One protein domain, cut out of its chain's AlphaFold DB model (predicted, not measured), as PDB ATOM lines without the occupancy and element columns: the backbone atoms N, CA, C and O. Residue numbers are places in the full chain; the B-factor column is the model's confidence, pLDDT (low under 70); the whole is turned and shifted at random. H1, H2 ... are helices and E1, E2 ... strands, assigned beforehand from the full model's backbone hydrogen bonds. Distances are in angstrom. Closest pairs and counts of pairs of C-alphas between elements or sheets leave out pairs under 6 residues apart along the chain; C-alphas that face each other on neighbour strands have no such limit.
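AT A GLANCE: This is residues 297 to 431 of the 435 residues of an uncharacterized protein of Malus domestica (UniProt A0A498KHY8). One strongly twisted sheet of five strands runs through the domain, and it curls round the helix H2, which packs on it together with H3. The short helices H4 and H6 graze the sheet, H1 follows straight on from the end of E1, and H5 lies far out, close to H2 but off the sheet; the unnamed stretch 359 to 371 passes the edge strand E4, with residues 361 to 362 paired to it. The printed part has 135 residues with six named helices and five named strands, in the order E1 H1 H2 E2 E3 H3 H4 E4 H5 E5 H6, in the class mixed, helices and strands. The sheet's order is E2, E3, E1, E5, E4, all antiparallel. The whole is compact and rounded, with a radius of gyration of the C-alphas of 14.0 A and spans of 38 by 32 by 31 A.

IN THESE COORDINATES: Find C-alpha 298 at (37.281, 10.485, -58.588); from there E1 runs 19.8 A to residue 304. H1, residues 305 to 308, follows at once, then H2, residues 314 to 321, 9.8 A long. Next come E2, residues 331 to 336, 14.5 A, and E3, residues 340 to 346, 19.4 A. Look for C-alpha 350 at (45.240, 14.345, -61.088), where H3 begins; it runs 12.4 A to residue 358. H4, residues 372 to 375, comes before E4, residues 382 to 388, 19.6 A. H5, residues 393 to 397, comes before E5, residues 409 to 415, 19.7 A. The last is H6, residues 419 to 424, which ends with C-alpha 424 at (33.634, -6.000, -54.291).

HOW THE PARTS SIT: Begin with E1, an inner strand. Beside it is E5, at 147 degrees, where N 300 and O 415 are 2.8 A apart, within hydrogen-bond range. E3 is its other neighbour, at 156 degrees, with N 301 and O 343 2.8 A apart. E2 and E3 form a hairpin, with N 333 and O 342 2.9 A apart; E5 and the edge strand E4 have N 385 and O 412 2.8 A apart. E1, H1 H2 and E2 make a split strand-helix-strand unit, two strands running the same way with E3 between them, and its crossover is right-handed. H2 and H3 are on one face of the sheet, two layers, that is, a sheet with helices on one face of it; H3 has a height over the sheet of 8.4 A and lies beside the strands, over none of them. The closest C-alphas of H2 and E4 are those of Met 320 and Leu 387, 6.5 A apart. H2 and H3 are close but not clearly touching, about perpendicular at 82 degrees, with the C-alphas of Ile 321 and Val 356 closest at 6.1 A. H1 and H2 touch only at the corner, with the C-alphas of Leu 307 and Val 316 closest at 6.7 A. H4 grazes the sheet with residues 372 to 375, and H6, only just on it with 5 pairs of C-alphas within 10 A, grazes it with residues 421 to 422. H5 is not on the sheet; it is close to H2 but not clearly touching, the closest C-alphas being those of Val 315 and Lys 395, 7.6 A apart. In H2, H3, H5 and H6 every O i to N i+4 pair is within hydrogen-bond range; H1 and H4 are too short for such a pair, and each has its 1 O i to N i+3 pair within range.

THE WHOLE: The two C-alphas farthest apart are those of Asp 394 and Asp 420, at 38.4 A. The printed part has no cut. The links H3 to H4 and H5 to E5 are long, with 13 and 11 residues. Mean pLDDT of the printed part is 79.8; look for values under 70 at residues 309 to 311, 365 to 367, 391 to 407 and 427 to 431.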
ATOM      1  N   ASN A 297      39.783  11.233 -61.962       90.62
ATOM      2  CA  ASN A 297      39.988  12.083 -60.781       90.62
ATOM      3  C   ASN A 297      38.834  11.952 -59.785       90.62
ATOM      4  O   ASN A 297      38.291  12.954 -59.329       90.62
ATOM      5  N   SER A 298      38.369  10.735 -59.538       93.06
ATOM      6  CA  SER A 298      37.281  10.485 -58.588       93.06
ATOM      7  C   SER A 298      37.688   9.400 -57.611       93.06
ATOM      8  O   SER A 298      38.532   8.557 -57.925       93.06
ATOM      9  N   VAL A 299      37.099   9.452 -56.427       94.62
ATOM     10  CA  VAL A 299      37.306   8.493 -55.345       94.62
ATOM     11  C   VAL A 299      35.969   8.213 -54.675       94.62
ATOM     12  O   VAL A 299      35.042   9.019 -54.765       94.62
ATOM     13  N   PHE A 300      35.882   7.071 -54.015       94.38
ATOM     14  CA  PHE A 300      34.851   6.794 -53.034       94.38
ATOM     15  C   PHE A 300      35.444   6.942 -51.642       94.38
ATOM     16  O   PHE A 300      36.548   6.456 -51.406       94.38
ATOM     17  N   LEU A 301      34.710   7.584 -50.744       94.19
ATOM     18  CA  LEU A 301      34.994   7.601 -49.318       94.19
ATOM     19  C   LEU A 301      33.939   6.772 -48.589       94.19
ATOM     20  O   LEU A 301      32.779   6.755 -49.002       94.19
ATOM     21  N   ILE A 302      34.343   6.092 -47.523       92.75
ATOM     22  CA  ILE A 302      33.441   5.402 -46.601       92.75
ATOM     23  C   ILE A 302      33.742   5.908 -45.200       92.75
ATOM     24  O   ILE A 302      34.882   5.834 -44.743       92.75
ATOM     25  N   TYR A 303      32.727   6.436 -44.533       89.69
ATOM     26  CA  TYR A 303      32.824   6.971 -43.177       89.69
ATOM     27  C   TYR A 303      31.467   6.878 -42.481       89.69
ATOM     28  O   TYR A 303      30.456   6.573 -43.118       89.69
ATOM     29  N   ARG A 304      31.433   7.098 -41.164       85.62
ATOM     30  CA  ARG A 304      30.184   7.045 -40.395       85.62
ATOM     31  C   ARG A 304      29.195   8.088 -40.895       85.62
ATOM     32  O   ARG A 304      29.541   9.256 -41.003       85.62
ATOM     33  N   GLN A 305      27.946   7.691 -41.098       79.94
ATOM     34  CA  GLN A 305      26.861   8.556 -41.561       79.94
ATOM     35  C   GLN A 305      26.675   9.802 -40.682       79.94
ATOM     36  O   GLN A 305      26.306  10.852 -41.190       79.94
ATOM     37  N   ALA A 306      26.990   9.708 -39.389       76.00
ATOM     38  CA  ALA A 306      27.069  10.846 -38.479       76.00
ATOM     39  C   ALA A 306      27.912  12.005 -39.062       76.00
ATOM     40  O   ALA A 306      27.497  13.153 -39.039       76.00
ATOM     41  N   LEU A 307      29.050  11.714 -39.693       78.19
ATOM     42  CA  LEU A 307      29.940  12.727 -40.270       78.19
ATOM     43  C   LEU A 307      29.436  13.322 -41.597       78.19
ATOM     44  O   LEU A 307      30.027  14.280 -42.086       78.19
ATOM     45  N   GLU A 308      28.378  12.766 -42.200       75.75
ATOM     46  CA  GLU A 308      27.749  13.353 -43.393       75.75
ATOM     47  C   GLU A 308      27.037  14.666 -43.050       75.75
ATOM     48  O   GLU A 308      26.990  15.557 -43.895       75.75
ATOM     49  N   GLY A 309      26.482  14.767 -41.833       65.94
ATOM     50  CA  GLY A 309      25.793  15.960 -41.352       65.94
ATOM     51  C   GLY A 309      24.697  16.468 -42.297       65.94
ATOM     52  O   GLY A 309      24.074  15.717 -43.048       65.94
ATOM     53  N   SER A 310      24.438  17.776 -42.243       61.84
ATOM     54  CA  SER A 310      23.514  18.466 -43.166       61.84
ATOM     55  C   SER A 310      24.230  19.205 -44.305       61.84
ATOM     56  O   SER A 310      23.591  19.903 -45.091       61.84
ATOM     57  N   ASP A 311      25.551  19.064 -44.352       62.78
ATOM     58  CA  ASP A 311      26.556  19.669 -45.233       62.78
ATOM     59  C   ASP A 311      27.112  18.667 -46.265       62.78
ATOM     60  O   ASP A 311      27.911  19.028 -47.132       62.78
ATOM     61  N   PHE A 312      26.634  17.422 -46.226       70.88
ATOM     62  CA  PHE A 312      26.958  16.356 -47.176       70.88
ATOM     63  C   PHE A 312      28.437  15.992 -47.161       70.88
ATOM     64  O   PHE A 312      29.104  15.985 -48.196       70.88
ATOM     65  N   GLY A 313      28.961  15.740 -45.963       75.50
ATOM     66  CA  GLY A 313      30.344  15.327 -45.764       75.50
ATOM     67  C   GLY A 313      31.360  16.447 -45.971       75.50
ATOM     68  O   GLY A 313      32.546  16.145 -46.113       75.50
ATOM     69  N   GLU A 314      30.940  17.719 -45.981       78.88
ATOM     70  CA  GLU A 314      31.857  18.866 -46.049       78.88
ATOM     71  C   GLU A 314      32.886  18.784 -44.929       78.88
ATOM     72  O   GLU A 314      34.078  18.893 -45.196       78.88
ATOM     73  N   VAL A 315      32.457  18.445 -43.711       79.75
ATOM     74  CA  VAL A 315      33.352  18.139 -42.591       79.75
ATOM     75  C   VAL A 315      34.449  17.137 -42.974       79.75
ATOM     76  O   VAL A 315      35.629  17.391 -42.717       79.75
ATOM     77  N   VAL A 316      34.103  16.015 -43.605       84.81
ATOM     78  CA  VAL A 316      35.087  14.994 -43.998       84.81
ATOM     79  C   VAL A 316      36.001  15.524 -45.102       84.81
ATOM     80  O   VAL A 316      37.223  15.377 -45.028       84.81
ATOM     81  N   VAL A 317      35.437  16.175 -46.119       84.62
ATOM     82  CA  VAL A 317      36.196  16.693 -47.264       84.62
ATOM     83  C   VAL A 317      37.143  17.815 -46.845       84.62
ATOM     84  O   VAL A 317      38.309  17.802 -47.237       84.62
ATOM     85  N   GLU A 318      36.698  18.771 -46.037       85.56
ATOM     86  CA  GLU A 318      37.516  19.892 -45.584       85.56
ATOM     87  C   GLU A 318      38.665  19.444 -44.689       85.56
ATOM     88  O   GLU A 318      39.800  19.867 -44.909       85.56
ATOM     89  N   ASN A 319      38.386  18.584 -43.708       82.94
ATOM     90  CA  ASN A 319      39.368  18.235 -42.683       82.94
ATOM     91  C   ASN A 319      40.315  17.117 -43.126       82.94
ATOM     92  O   ASN A 319      41.476  17.111 -42.724       82.94
ATOM     93  N   MET A 320      39.857  16.192 -43.975       85.75
ATOM     94  CA  MET A 320      40.710  15.108 -44.460       85.75
ATOM     95  C   MET A 320      41.375  15.446 -45.791       85.75
ATOM     96  O   MET A 320      42.568  15.228 -45.961       85.75
ATOM     97  N   ILE A 321      40.619  15.967 -46.756       85.94
ATOM     98  CA  ILE A 321      41.096  16.162 -48.134       85.94
ATOM     99  C   ILE A 321      41.557  17.602 -48.377       85.94
ATOM    100  O   ILE A 321      42.434  17.832 -49.213       85.94
ATOM    101  N   GLY A 322      41.003  18.569 -47.649       82.50
ATOM    102  CA  GLY A 322      41.128  19.994 -47.925       82.50
ATOM    103  C   GLY A 322      40.183  20.418 -49.049       82.50
ATOM    104  O   GLY A 322      40.311  19.959 -50.187       82.50
ATOM    105  N   GLY A 323      39.263  21.348 -48.771       78.50
ATOM    106  CA  GLY A 323      38.235  21.785 -49.732       78.50
ATOM    107  C   GLY A 323      38.790  22.333 -51.059       78.50
ATOM    108  O   GLY A 323      38.144  22.260 -52.105       78.50
ATOM    109  N   SER A 324      40.040  22.807 -51.071       83.81
ATOM    110  CA  SER A 324      40.741  23.242 -52.287       83.81
ATOM    111  C   SER A 324      41.113  22.099 -53.243       83.81
ATOM    112  O   SER A 324      41.385  22.370 -54.413       83.81
ATOM    113  N   ASN A 325      41.099  20.841 -52.794       85.94
ATOM    114  CA  ASN A 325      41.434  19.663 -53.601       85.94
ATOM    115  C   ASN A 325      40.212  19.006 -54.258       85.94
ATOM    116  O   ASN A 325      40.344  18.271 -55.247       85.94
ATOM    117  N   ALA A 326      39.013  19.298 -53.755       83.06
ATOM    118  CA  ALA A 326      37.760  18.810 -54.306       83.06
ATOM    119  C   ALA A 326      37.104  19.855 -55.227       83.06
ATOM    120  O   ALA A 326      37.339  21.063 -55.119       83.06
ATOM    121  N   ARG A 327      36.314  19.397 -56.208       75.69
ATOM    122  CA  ARG A 327      35.473  20.300 -57.024       75.69
ATOM    123  C   ARG A 327      34.235  20.760 -56.261       75.69
ATOM    124  O   ARG A 327      33.686  21.810 -56.575       75.69
ATOM    125  N   ASN A 328      33.792  19.926 -55.335       73.94
ATOM    126  CA  ASN A 328      32.630  20.069 -54.484       73.94
ATOM    127  C   ASN A 328      32.756  19.101 -53.303       73.94
ATOM    128  O   ASN A 328      33.679  18.289 -53.287       73.94
ATOM    129  N   ASN A 329      31.795  19.136 -52.383       72.94
ATOM    130  CA  ASN A 329      31.739  18.212 -51.248       72.94
ATOM    131  C   ASN A 329      31.447  16.767 -51.676       72.94
ATOM    132  O   ASN A 329      31.612  15.874 -50.869       72.94
ATOM    133  N   GLY A 330      31.098  16.533 -52.949       77.19
ATOM    134  CA  GLY A 330      30.728  15.230 -53.495       77.19
ATOM    135  C   GLY A 330      29.256  14.898 -53.253       77.19
ATOM    136  O   GLY A 330      28.424  15.797 -53.125       77.19
ATOM    137  N   ILE A 331      28.914  13.611 -53.322       79.06
ATOM    138  CA  ILE A 331      27.557  13.104 -53.118       79.06
ATOM    139  C   ILE A 331      27.573  11.779 -52.344       79.06
ATOM    140  O   ILE A 331      28.252  10.834 -52.743       79.06
ATOM    141  N   ALA A 332      26.739  11.655 -51.310       80.00
ATOM    142  CA  ALA A 332      26.362  10.348 -50.778       80.00
ATOM    143  C   ALA A 332      25.625   9.541 -51.859       80.00
ATOM    144  O   ALA A 332      24.691  10.034 -52.502       80.00
ATOM    145  N   VAL A 333      26.067   8.305 -52.086       82.25
ATOM    146  CA  VAL A 333      25.529   7.427 -53.139       82.25
ATOM    147  C   VAL A 333      24.887   6.158 -52.595       82.25
ATOM    148  O   VAL A 333      24.174   5.482 -53.339       82.25
ATOM    149  N   ALA A 334      25.140   5.837 -51.327       81.62
ATOM    150  CA  ALA A 334      24.595   4.670 -50.656       81.62
ATOM    151  C   ALA A 334      24.803   4.708 -49.136       81.62
ATOM    152  O   ALA A 334      25.765   5.311 -48.662       81.62
ATOM    153  N   VAL A 335      23.950   3.986 -48.406       81.81
ATOM    154  CA  VAL A 335      24.135   3.685 -46.979       81.81
ATOM    155  C   VAL A 335      24.603   2.236 -46.848       81.81
ATOM    156  O   VAL A 335      24.101   1.340 -47.527       81.81
ATOM    157  N   MET A 336      25.599   2.020 -46.002       83.31
ATOM    158  CA  MET A 336      26.247   0.733 -45.766       83.31
ATOM    159  C   MET A 336      25.936   0.230 -44.351       83.31
ATOM    160  O   MET A 336      25.510   0.998 -43.481       83.31
ATOM    161  N   GLU A 337      26.146  -1.067 -44.123       81.56
ATOM    162  CA  GLU A 337      25.977  -1.687 -42.806       81.56
ATOM    163  C   GLU A 337      26.792  -0.953 -41.725       81.56
ATOM    164  O   GLU A 337      27.862  -0.407 -41.994       81.56
ATOM    165  N   GLY A 338      26.261  -0.903 -40.499       78.19
ATOM    166  CA  GLY A 338      26.942  -0.271 -39.365       78.19
ATOM    167  C   GLY A 338      26.869   1.262 -39.331       78.19
ATOM    168  O   GLY A 338      27.704   1.882 -38.675       78.19
ATOM    169  N   ASN A 339      25.882   1.870 -40.003       80.50
ATOM    170  CA  ASN A 339      25.698   3.326 -40.118       80.50
ATOM    171  C   ASN A 339      26.867   4.024 -40.829       80.50
ATOM    172  O   ASN A 339      27.330   5.079 -40.390       80.50
ATOM    173  N   TYR A 340      27.351   3.441 -41.926       86.19
ATOM    174  CA  TYR A 340      28.340   4.068 -42.805       86.19
ATOM    175  C   TYR A 340      27.676   4.601 -44.074       86.19
ATOM    176  O   TYR A 340      26.623   4.126 -44.496       86.19
ATOM    177  N   VAL A 341      28.301   5.586 -44.707       86.81
ATOM    178  CA  VAL A 341      27.886   6.120 -46.004       86.81
ATOM    179  C   VAL A 341      28.986   5.879 -47.026       86.81
ATOM    180  O   VAL A 341      30.165   6.063 -46.735       86.81
ATOM    181  N   LEU A 342      28.599   5.471 -48.233       90.62
ATOM    182  CA  LEU A 342      29.476   5.491 -49.396       90.62
ATOM    183  C   LEU A 342      29.295   6.832 -50.100       90.62
ATOM    184  O   LEU A 342      28.217   7.143 -50.614       90.62
ATOM    185  N   HIS A 343      30.366   7.605 -50.155       88.56
ATOM    186  CA  HIS A 343      30.375   8.955 -50.681       88.56
ATOM    187  C   HIS A 343      31.240   9.022 -51.945       88.56
ATOM    188  O   HIS A 343      32.415   8.666 -51.928       88.56
ATOM    189  N   PHE A 344      30.685   9.486 -53.066       89.94
ATOM    190  CA  PHE A 344      31.427   9.696 -54.310       89.94
ATOM    191  C   PHE A 344      31.941  11.131 -54.413       89.94
ATOM    192  O   PHE A 344      31.157  12.079 -54.423       89.94
ATOM    193  N   LEU A 345      33.254  11.287 -54.581       90.56
ATOM    194  CA  LEU A 345      33.908  12.589 -54.621       90.56
ATOM    195  C   LEU A 345      34.659  12.814 -55.933       90.56
ATOM    196  O   LEU A 345      35.423  11.959 -56.396       90.56
ATOM    197  N   LYS A 346      34.497  14.015 -56.505       89.62
ATOM    198  CA  LYS A 346      35.242  14.465 -57.683       89.62
ATOM    199  C   LYS A 346      36.352  15.444 -57.303       89.62
ATOM    200  O   LYS A 346      36.104  16.559 -56.852       89.62
ATOM    201  N   LEU A 347      37.588  15.050 -57.580       91.94
ATOM    202  CA  LEU A 347      38.779  15.862 -57.354       91.94
ATOM    203  C   LEU A 347      39.018  16.816 -58.530       91.94
ATOM    204  O   LEU A 347      38.602  16.554 -59.668       91.94
ATOM    205  N   ARG A 348      39.675  17.951 -58.264       89.62
ATOM    206  CA  ARG A 348      39.890  18.996 -59.283       89.62
ATOM    207  C   ARG A 348      40.689  18.474 -60.470       89.62
ATOM    208  O   ARG A 348      40.242  18.621 -61.616       89.62
ATOM    209  N   ASP A 349      41.799  17.806 -60.174       90.00
ATOM    210  CA  ASP A 349      42.730  17.248 -61.144       90.00
ATOM    211  C   ASP A 349      43.497  16.020 -60.606       90.00
ATOM    212  O   ASP A 349      43.244  15.511 -59.509       90.00
ATOM    213  N   GLY A 350      44.434  15.519 -61.416       89.50
ATOM    214  CA  GLY A 350      45.240  14.345 -61.088       89.50
ATOM    215  C   GLY A 350      46.305  14.582 -60.011       89.50
ATOM    216  O   GLY A 350      46.737  13.616 -59.384       89.50
ATOM    217  N   ASN A 351      46.728  15.825 -59.764       92.75
ATOM    218  CA  ASN A 351      47.631  16.149 -58.659       92.75
ATOM    219  C   ASN A 351      46.875  16.101 -57.332       92.75
ATOM    220  O   ASN A 351      47.365  15.473 -56.397       92.75
ATOM    221  N   CYS A 352      45.652  16.641 -57.284       92.69
ATOM    222  CA  CYS A 352      44.762  16.475 -56.134       92.69
ATOM    223  C   CYS A 352      44.510  14.990 -55.847       92.69
ATOM    224  O   CYS A 352      44.580  14.571 -54.697       92.69
ATOM    225  N   ARG A 353      44.312  14.157 -56.881       93.38
ATOM    226  CA  ARG A 353      44.204  12.698 -56.699       93.38
ATOM    227  C   ARG A 353      45.452  12.085 -56.074       93.38
ATOM    228  O   ARG A 353      45.323  11.299 -55.146       93.38
ATOM    229  N   LYS A 354      46.648  12.423 -56.559       92.56
ATOM    230  CA  LYS A 354      47.903  11.918 -55.974       92.56
ATOM    231  C   LYS A 354      48.065  12.350 -54.518       92.56
ATOM    232  O   LYS A 354      48.461  11.529 -53.701       92.56
ATOM    233  N   TYR A 355      47.741  13.607 -54.217       93.62
ATOM    234  CA  TYR A 355      47.756  14.132 -52.857       93.62
ATOM    235  C   TYR A 355      46.800  13.345 -51.960       93.62
ATOM    236  O   TYR A 355      47.246  12.774 -50.973       93.62
ATOM    237  N   VAL A 356      45.528  13.213 -52.351       92.62
ATOM    238  CA  VAL A 356      44.534  12.447 -51.587       92.62
ATOM    239  C   VAL A 356      45.003  11.016 -51.367       92.62
ATOM    240  O   VAL A 356      44.990  10.555 -50.239       92.62
ATOM    241  N   LEU A 357      45.507  10.328 -52.394       93.00
ATOM    242  CA  LEU A 357      46.023   8.963 -52.240       93.00
ATOM    243  C   LEU A 357      47.206   8.860 -51.269       93.00
ATOM    244  O   LEU A 357      47.388   7.810 -50.672       93.00
ATOM    245  N   SER A 358      47.994   9.924 -51.087       93.38
ATOM    246  CA  SER A 358      49.095   9.928 -50.114       93.38
ATOM    247  C   SER A 358      48.638  10.046 -48.656       93.38
ATOM    248  O   SER A 358      49.429   9.776 -47.758       93.38
ATOM    249  N   LEU A 359      47.375  10.422 -48.422       91.25
ATOM    250  CA  LEU A 359      46.790  10.537 -47.082       91.25
ATOM    251  C   LEU A 359      46.265   9.203 -46.539       91.25
ATOM    252  O   LEU A 359      45.968   9.108 -45.351       91.25
ATOM    253  N   PHE A 360      46.126   8.188 -47.397       93.19
ATOM    254  CA  PHE A 360      45.545   6.901 -47.037       93.19
ATOM    255  C   PHE A 360      46.587   5.789 -47.186       93.19
ATOM    256  O   PHE A 360      47.277   5.692 -48.202       93.19
ATOM    257  N   GLY A 361      46.687   4.937 -46.167       89.56
ATOM    258  CA  GLY A 361      47.508   3.730 -46.175       89.56
ATOM    259  C   GLY A 361      46.736   2.521 -46.716       89.56
ATOM    260  O   GLY A 361      45.506   2.509 -46.669       89.56
ATOM    261  N   PRO A 362      47.417   1.496 -47.252       88.62
ATOM    262  CA  PRO A 362      46.761   0.251 -47.638       88.62
ATOM    263  C   PRO A 362      46.210  -0.473 -46.406       88.62
ATOM    264  O   PRO A 362      46.854  -0.469 -45.364       88.62
ATOM    265  N   VAL A 363      45.071  -1.157 -46.535       82.94
ATOM    266  CA  VAL A 363      44.636  -2.103 -45.498       82.94
ATOM    267  C   VAL A 363      45.513  -3.355 -45.589       82.94
ATOM    268  O   VAL A 363      45.514  -4.049 -46.610       82.94
ATOM    269  N   THR A 364      46.290  -3.632 -44.541       75.62
ATOM    270  CA  THR A 364      47.168  -4.809 -44.464       75.62
ATOM    271  C   THR A 364      46.615  -5.851 -43.496       75.62
ATOM    272  O   THR A 364      45.877  -5.520 -42.577       75.62
ATOM    273  N   ALA A 365      46.964  -7.124 -43.699       61.91
ATOM    274  CA  ALA A 365      46.457  -8.229 -42.876       61.91
ATOM    275  C   ALA A 365      46.901  -8.166 -41.399       61.91
ATOM    276  O   ALA A 365      46.295  -8.827 -40.560       61.91
ATOM    277  N   ASP A 366      47.950  -7.395 -41.098       60.62
ATOM    278  CA  ASP A 366      48.518  -7.255 -39.753       60.62
ATOM    279  C   ASP A 366      47.922  -6.066 -38.975       60.62
ATOM    280  O   ASP A 366      48.135  -5.948 -37.766       60.62
ATOM    281  N   GLU A 367      47.187  -5.173 -39.646       67.06
ATOM    282  CA  GLU A 367      46.518  -4.039 -39.014       67.06
ATOM    283  C   GLU A 367      45.068  -4.401 -38.690       67.06
ATOM    284  O   GLU A 367      44.275  -4.720 -39.576       67.06
ATOM    285  N   ASP A 368      44.709  -4.314 -37.408       71.44
ATOM    286  CA  ASP A 368      43.332  -4.481 -36.936       71.44
ATOM    287  C   ASP A 368      42.508  -3.229 -37.284       71.44
ATOM    288  O   ASP A 368      42.259  -2.352 -36.452       71.44
ATOM    289  N   VAL A 369      42.184  -3.086 -38.572       76.81
ATOM    290  CA  VAL A 369      41.328  -2.013 -39.078       76.81
ATOM    291  C   VAL A 369      39.873  -2.486 -38.994       76.81
ATOM    292  O   VAL A 369      39.492  -3.432 -39.691       76.81
ATOM    293  N   PRO A 370      39.033  -1.855 -38.159       77.25
ATOM    294  CA  PRO A 370      37.697  -2.362 -37.883       77.25
ATOM    295  C   PRO A 370      36.784  -2.259 -39.109       77.25
ATOM    296  O   PRO A 370      36.892  -1.336 -39.914       77.25
ATOM    297  N   ASN A 371      35.820  -3.178 -39.199       78.44
ATOM    298  CA  ASN A 371      34.684  -3.143 -40.132       78.44
ATOM    299  C   ASN A 371      35.017  -3.249 -41.634       78.44
ATOM    300  O   ASN A 371      34.103  -3.182 -42.449       78.44
ATOM    301  N   VAL A 372      36.274  -3.473 -42.037       81.81
ATOM    302  CA  VAL A 372      36.650  -3.554 -43.465       81.81
ATOM    303  C   VAL A 372      35.846  -4.630 -44.212       81.81
ATOM    304  O   VAL A 372      35.341  -4.384 -45.311       81.81
ATOM    305  N   ASP A 373      35.668  -5.792 -43.579       83.50
ATOM    306  CA  ASP A 373      34.920  -6.930 -44.129       83.50
ATOM    307  C   ASP A 373      33.413  -6.650 -44.282       83.50
ATOM    308  O   ASP A 373      32.734  -7.342 -45.041       83.50
ATOM    309  N   GLN A 374      32.881  -5.625 -43.600       83.88
ATOM    310  CA  GLN A 374      31.489  -5.177 -43.757       83.88
ATOM    311  C   GLN A 374      31.306  -4.342 -45.028       83.88
ATOM    312  O   GLN A 374      30.194  -4.223 -45.536       83.88
ATOM    313  N   PHE A 375      32.380  -3.752 -45.564       86.56
ATOM    314  CA  PHE A 375      32.293  -2.847 -46.708       86.56
ATOM    315  C   PHE A 375      32.614  -3.530 -48.026       86.56
ATOM    316  O   PHE A 375      31.964  -3.264 -49.038       86.56
ATOM    317  N   CYS A 376      33.643  -4.376 -48.042       85.88
ATOM    318  CA  CYS A 376      34.158  -4.997 -49.254       85.88
ATOM    319  C   CYS A 376      34.509  -6.461 -49.007       85.88
ATOM    320  O   CYS A 376      35.159  -6.806 -48.028       85.88
ATOM    321  N   ARG A 377      34.187  -7.320 -49.979       85.62
ATOM    322  CA  ARG A 377      34.606  -8.733 -49.997       85.62
ATOM    323  C   ARG A 377      36.121  -8.901 -50.133       85.62
ATOM    324  O   ARG A 377      36.637  -9.989 -49.905       85.62
ATOM    325  N   SER A 378      36.815  -7.852 -50.577       81.56
ATOM    326  CA  SER A 378      38.265  -7.816 -50.750       81.56
ATOM    327  C   SER A 378      38.838  -6.589 -50.036       81.56
ATOM    328  O   SER A 378      38.891  -5.518 -50.633       81.56
ATOM    329  N   PRO A 379      39.318  -6.717 -48.790       79.00
ATOM    330  CA  PRO A 379      39.924  -5.616 -48.028       79.00
ATOM    331  C   PRO A 379      41.032  -4.856 -48.772       79.00
ATOM    332  O   PRO A 379      41.189  -3.650 -48.615       79.00
ATOM    333  N   THR A 380      41.762  -5.543 -49.653       82.69
ATOM    334  CA  THR A 380      42.865  -4.980 -50.449       82.69
ATOM    335  C   THR A 380      42.440  -3.925 -51.473       82.69
ATOM    336  O   THR A 380      43.299  -3.225 -52.006       82.69
ATOM    337  N   SER A 381      41.143  -3.795 -51.776       84.94
ATOM    338  CA  SER A 381      40.635  -2.723 -52.641       84.94
ATOM    339  C   SER A 381      40.395  -1.409 -51.897       84.94
ATOM    340  O   SER A 381      40.035  -0.415 -52.532       84.94
ATOM    341  N   LEU A 382      40.571  -1.405 -50.574       90.62
ATOM    342  CA  LEU A 382      40.428  -0.239 -49.721       90.62
ATOM    343  C   LEU A 382      41.790   0.260 -49.238       90.62
ATOM    344  O   LEU A 382      42.733  -0.490 -48.985       90.62
ATOM    345  N   MET A 383      41.855   1.571 -49.083       92.88
ATOM    346  CA  MET A 383      42.863   2.252 -48.285       92.88
ATOM    347  C   MET A 383      42.149   2.906 -47.104       92.88
ATOM    348  O   MET A 383      40.942   3.126 -47.167       92.88
ATOM    349  N   PHE A 384      42.857   3.227 -46.031       92.50
ATOM    350  CA  PHE A 384      42.271   3.897 -44.877       92.50
ATOM    351  C   PHE A 384      43.143   5.057 -44.410       92.50
ATOM    352  O   PHE A 384      44.363   5.063 -44.570       92.50
ATOM    353  N   GLY A 385      42.494   6.054 -43.835       90.25
ATOM    354  CA  GLY A 385      43.122   7.133 -43.098       90.25
ATOM    355  C   GLY A 385      42.347   7.371 -41.812       90.25
ATOM    356  O   GLY A 385      41.301   6.760 -41.570       90.25
ATOM    357  N   LYS A 386      42.884   8.240 -40.963       88.06
ATOM    358  CA  LYS A 386      42.276   8.564 -39.676       88.06
ATOM    359  C   LYS A 386      41.922  10.040 -39.647       88.06
ATOM    360  O   LYS A 386      42.757  10.876 -39.990       88.06
ATOM    361  N   LEU A 387      40.696  10.329 -39.244       86.12
ATOM    362  CA  LEU A 387      40.189  11.667 -39.017       86.12
ATOM    363  C   LEU A 387      40.268  11.961 -37.520       86.12
ATOM    364  O   LEU A 387      39.713  11.208 -36.722       86.12
ATOM    365  N   ASP A 388      40.991  13.015 -37.154       83.19
ATOM    366  CA  ASP A 388      41.086  13.483 -35.770       83.19
ATOM    367  C   ASP A 388      39.830  14.286 -35.426       83.19
ATOM    368  O   ASP A 388      39.608  15.366 -35.977       83.19
ATOM    369  N   MET A 389      38.999  13.742 -34.541       75.94
ATOM    370  CA  MET A 389      37.707  14.335 -34.204       75.94
ATOM    371  C   MET A 389      37.841  15.531 -33.258       75.94
ATOM    372  O   MET A 389      36.962  16.396 -33.246       75.94
ATOM    373  N   LEU A 390      38.966  15.664 -32.543       70.69
ATOM    374  CA  LEU A 390      39.238  16.818 -31.678       70.69
ATOM    375  C   LEU A 390      39.421  18.107 -32.488       70.69
ATOM    376  O   LEU A 390      39.095  19.188 -32.008       70.69
ATOM    377  N   MET A 391      39.884  17.996 -33.735       68.19
ATOM    378  CA  MET A 391      40.036  19.132 -34.653       68.19
ATOM    379  C   MET A 391      38.702  19.622 -35.238       68.19
ATOM    380  O   MET A 391      38.666  20.635 -35.936       68.19
ATOM    381  N   ILE A 392      37.608  18.899 -34.983       69.94
ATOM    382  CA  ILE A 392      36.312  19.091 -35.643       69.94
ATOM    383  C   ILE A 392      35.196  19.342 -34.614       69.94
ATOM    384  O   ILE A 392      34.102  19.734 -35.007       69.94
ATOM    385  N   ALA A 393      35.458  19.189 -33.310       59.34
ATOM    386  CA  ALA A 393      34.465  19.307 -32.236       59.34
ATOM    387  C   ALA A 393      33.582  20.573 -32.341       59.34
ATOM    388  O   ALA A 393      32.356  20.463 -32.318       59.34
ATOM    389  N   ASP A 394      34.181  21.739 -32.613       57.28
ATOM    390  CA  ASP A 394      33.455  23.014 -32.777       57.28
ATOM    391  C   ASP A 394      32.520  23.032 -34.007       57.28
ATOM    392  O   ASP A 394      31.486  23.706 -34.025       57.28
ATOM    393  N   LYS A 395      32.862  22.278 -35.060       57.88
ATOM    394  CA  LYS A 395      32.017  22.102 -36.252       57.88
ATOM    395  C   LYS A 395      30.970  21.005 -36.040       57.88
ATOM    396  O   LYS A 395      29.875  21.123 -36.563       57.88
ATOM    397  N   VAL A 396      31.242  19.969 -35.253       55.75
ATOM    398  CA  VAL A 396      30.309  18.851 -35.013       55.75
ATOM    399  C   VAL A 396      29.095  19.289 -34.175       55.75
ATOM    400  O   VAL A 396      27.968  18.914 -34.506       55.75
ATOM    401  N   GLU A 397      29.282  20.143 -33.159       53.00
ATOM    402  CA  GLU A 397      28.181  20.646 -32.309       53.00
ATOM    403  C   GLU A 397      27.133  21.458 -33.090       53.00
ATOM    404  O   GLU A 397      25.934  21.375 -32.821       53.00
ATOM    405  N   THR A 398      27.554  22.202 -34.117       50.06
ATOM    406  CA  THR A 398      26.643  22.976 -34.982       50.06
ATOM    407  C   THR A 398      25.834  22.107 -35.953       50.06
ATOM    408  O   THR A 398      24.875  22.594 -36.553       50.06
ATOM    409  N   HIS A 399      26.179  20.823 -36.089       52.66
ATOM    410  CA  HIS A 399      25.597  19.900 -37.069       52.66
ATOM    411  C   HIS A 399      24.623  18.886 -36.443       52.66
ATOM    412  O   HIS A 399      24.144  17.989 -37.136       52.66
ATOM    413  N   GLY A 400      24.272  19.056 -35.158       49.94
ATOM    414  CA  GLY A 400      23.255  18.247 -34.472       49.94
ATOM    415  C   GLY A 400      23.702  16.819 -34.151       49.94
ATOM    416  O   GLY A 400      22.862  15.936 -33.987       49.94
ATOM    417  N   LEU A 401      25.014  16.590 -34.092       53.91
ATOM    418  CA  LEU A 401      25.602  15.295 -33.785       53.91
ATOM    419  C   LEU A 401      25.756  15.129 -32.275       53.91
ATOM    420  O   LEU A 401      26.251  16.030 -31.599       53.91
ATOM    421  N   ASP A 402      25.343  13.975 -31.750       53.12
ATOM    422  CA  ASP A 402      25.609  13.626 -30.356       53.12
ATOM    423  C   ASP A 402      27.093  13.258 -30.218       53.12
ATOM    424  O   ASP A 402      27.531  12.153 -30.545       53.12
ATOM    425  N   VAL A 403      27.884  14.239 -29.782       53.06
ATOM    426  CA  VAL A 403      29.343  14.150 -29.608       53.06
ATOM    427  C   VAL A 403      29.730  13.018 -28.640       53.06
ATOM    428  O   VAL A 403      30.863  12.546 -28.671       53.06
ATOM    429  N   ALA A 404      28.794  12.530 -27.815       53.78
ATOM    430  CA  ALA A 404      29.036  11.466 -26.844       53.78
ATOM    431  C   ALA A 404      29.349  10.086 -27.463       53.78
ATOM    432  O   ALA A 404      29.870   9.222 -26.755       53.78
ATOM    433  N   GLU A 405      29.059   9.862 -28.752       52.16
ATOM    434  CA  GLU A 405      29.296   8.578 -29.443       52.16
ATOM    435  C   GLU A 405      30.522   8.571 -30.379       52.16
ATOM    436  O   GLU A 405      30.826   7.548 -30.998       52.16
ATOM    437  N   ILE A 406      31.233   9.694 -30.500       56.28
ATOM    438  CA  ILE A 406      32.332   9.860 -31.458       56.28
ATOM    439  C   ILE A 406      33.664   9.565 -30.758       56.28
ATOM    440  O   ILE A 406      34.002  10.194 -29.758       56.28
ATOM    441  N   ASN A 407      34.436   8.604 -31.277       61.72
ATOM    442  CA  ASN A 407      35.778   8.331 -30.755       61.72
ATOM    443  C   ASN A 407      36.732   9.486 -31.104       61.72
ATOM    444  O   ASN A 407      36.559  10.129 -32.135       61.72
ATOM    445  N   ASP A 408      37.802   9.678 -30.320       70.19
ATOM    446  CA  ASP A 408      38.838  10.700 -30.583       70.19
ATOM    447  C   ASP A 408      39.395  10.636 -32.021       70.19
ATOM    448  O   ASP A 408      39.821  11.642 -32.587       70.19
ATOM    449  N   MET A 409      39.365   9.445 -32.632       77.50
ATOM    450  CA  MET A 409      39.751   9.204 -34.019       77.50
ATOM    451  C   MET A 409      38.693   8.363 -34.734       77.50
ATOM    452  O   MET A 409      38.326   7.288 -34.255       77.50
ATOM    453  N   GLU A 410      38.295   8.783 -35.933       84.56
ATOM    454  CA  GLU A 410      37.412   8.015 -36.814       84.56
ATOM    455  C   GLU A 410      38.166   7.487 -38.040       84.56
ATOM    456  O   GLU A 410      39.012   8.165 -38.627       84.56
ATOM    457  N   TYR A 411      37.866   6.249 -38.433       88.44
ATOM    458  CA  TYR A 411      38.442   5.645 -39.633       88.44
ATOM    459  C   TYR A 411      37.639   6.067 -40.862       88.44
ATOM    460  O   TYR A 411      36.423   5.884 -40.919       88.44
ATOM    461  N   VAL A 412      38.340   6.586 -41.867       91.56
ATOM    462  CA  VAL A 412      37.770   6.885 -43.181       91.56
ATOM    463  C   VAL A 412      38.455   5.997 -44.202       91.56
ATOM    464  O   VAL A 412      39.685   5.960 -44.282       91.56
ATOM    465  N   PHE A 413      37.666   5.294 -45.002       93.56
ATOM    466  CA  PHE A 413      38.173   4.402 -46.034       93.56
ATOM    467  C   PHE A 413      38.065   5.051 -47.402       93.56
ATOM    468  O   PHE A 413      37.147   5.823 -47.665       93.56
ATOM    469  N   LEU A 414      38.995   4.713 -48.286       95.19
ATOM    470  CA  LEU A 414      39.039   5.178 -49.659       95.19
ATOM    471  C   LEU A 414      39.012   3.993 -50.616       95.19
ATOM    472  O   LEU A 414      39.869   3.112 -50.562       95.19
ATOM    473  N   GLY A 415      38.063   4.030 -51.546       94.31
ATOM    474  CA  GLY A 415      37.984   3.132 -52.691       94.31
ATOM    475  C   GLY A 415      38.234   3.872 -54.001       94.31
ATOM    476  O   GLY A 415      37.792   5.006 -54.202       94.31
ATOM    477  N   LEU A 416      38.931   3.232 -54.938       93.50
ATOM    478  CA  LEU A 416      39.043   3.756 -56.300       93.50
ATOM    479  C   LEU A 416      37.808   3.363 -57.121       93.50
ATOM    480  O   LEU A 416      37.359   2.224 -57.006       93.50
ATOM    481  N   PRO A 417      37.282   4.239 -58.000       91.06
ATOM    482  CA  PRO A 417      36.100   3.959 -58.814       91.06
ATOM    483  C   PRO A 417      36.449   3.009 -59.970       91.06
ATOM    484  O   PRO A 417      36.475   3.395 -61.135       91.06
ATOM    485  N   THR A 418      36.768   1.765 -59.630       91.38
ATOM    486  CA  THR A 418      37.078   0.664 -60.547       91.38
ATOM    487  C   THR A 418      35.930  -0.331 -60.548       91.38
ATOM    488  O   THR A 418      35.224  -0.442 -59.548       91.38
ATOM    489  N   ILE A 419      35.737  -1.067 -61.645       88.88
ATOM    490  CA  ILE A 419      34.675  -2.078 -61.685       88.88
ATOM    491  C   ILE A 419      34.870  -3.129 -60.585       88.88
ATOM    492  O   ILE A 419      33.919  -3.437 -59.876       88.88
ATOM    493  N   ASP A 420      36.119  -3.545 -60.353       89.38
ATOM    494  CA  ASP A 420      36.486  -4.508 -59.315       89.38
ATOM    495  C   ASP A 420      36.110  -4.005 -57.919       89.38
ATOM    496  O   ASP A 420      35.502  -4.739 -57.145       89.38
ATOM    497  N   PHE A 421      36.392  -2.733 -57.609       90.94
ATOM    498  CA  PHE A 421      35.973  -2.134 -56.342       90.94
ATOM    499  C   PHE A 421      34.446  -2.128 -56.203       90.94
ATOM    500  O   PHE A 421      33.920  -2.604 -55.200       90.94
ATOM    501  N   ILE A 422      33.715  -1.645 -57.215       89.88
ATOM    502  CA  ILE A 422      32.250  -1.536 -57.139       89.88
ATOM    503  C   ILE A 422      31.590  -2.934 -57.076       89.88
ATOM    504  O   ILE A 422      30.526  -3.103 -56.477       89.88
ATOM    505  N   ASP A 423      32.187  -3.960 -57.684       88.38
ATOM    506  CA  ASP A 423      31.739  -5.355 -57.576       88.38
ATOM    507  C   ASP A 423      32.130  -6.012 -56.247       88.38
ATOM    508  O   ASP A 423      31.429  -6.917 -55.785       88.38
ATOM    509  N   SER A 424      33.197  -5.528 -55.606       88.81
ATOM    510  CA  SER A 424      33.634  -6.000 -54.291       88.81
ATOM    511  C   SER A 424      32.761  -5.500 -53.140       88.81
ATOM    512  O   SER A 424      32.744  -6.159 -52.101       88.81
ATOM    513  N   LEU A 425      32.027  -4.390 -53.313       88.69
ATOM    514  CA  LEU A 425      31.151  -3.837 -52.278       88.69
ATOM    515  C   LEU A 425      30.168  -4.911 -51.765       88.69
ATOM    516  O   LEU A 425      29.519  -5.624 -52.548       88.69
ATOM    517  N   VAL A 426      30.112  -5.061 -50.440       84.00
ATOM    518  CA  VAL A 426      29.132  -5.901 -49.727       84.00
ATOM    519  C   VAL A 426      27.765  -5.220 -49.799       84.00
ATOM    520  O   VAL A 426      27.704  -4.041 -50.123       84.00
ATOM    521  N   GLU A 427      26.683  -5.977 -49.601       66.06
ATOM    522  CA  GLU A 427      25.291  -5.547 -49.776       66.06
ATOM    523  C   GLU A 427      25.063  -4.085 -49.365       66.06
ATOM    524  O   GLU A 427      25.140  -3.704 -48.200       66.06
ATOM    525  N   VAL A 428      24.843  -3.251 -50.378       64.94
ATOM    526  CA  VAL A 428      24.721  -1.812 -50.216       64.94
ATOM    527  C   VAL A 428      23.238  -1.476 -50.246       64.94
ATOM    528  O   VAL A 428      22.579  -1.706 -51.263       64.94
ATOM    529  N   GLY A 429      22.713  -0.917 -49.158       56.19
ATOM    530  CA  GLY A 429      21.387  -0.317 -49.188       56.19
ATOM    531  C   GLY A 429      21.398   0.862 -50.158       56.19
ATOM    532  O   GLY A 429      22.294   1.713 -50.106       56.19
ATOM    533  N   SER A 430      20.407   0.942 -51.053       54.34
ATOM    534  CA  SER A 430      20.123   2.204 -51.745       54.34
ATOM    535  C   SER A 430      20.068   3.298 -50.682       54.34
ATOM    536  O   SER A 430      19.441   3.048 -49.652       54.34
ATOM    537  N   ALA A 431      20.702   4.460 -50.889       51.38
ATOM    538  CA  ALA A 431      20.476   5.603 -50.003       51.38
ATOM    539  C   ALA A 431      18.961   5.829 -49.966       51.38
ATOM    540  O   ALA A 431      18.367   6.209 -50.978       51.38
TER     541      ALA A 431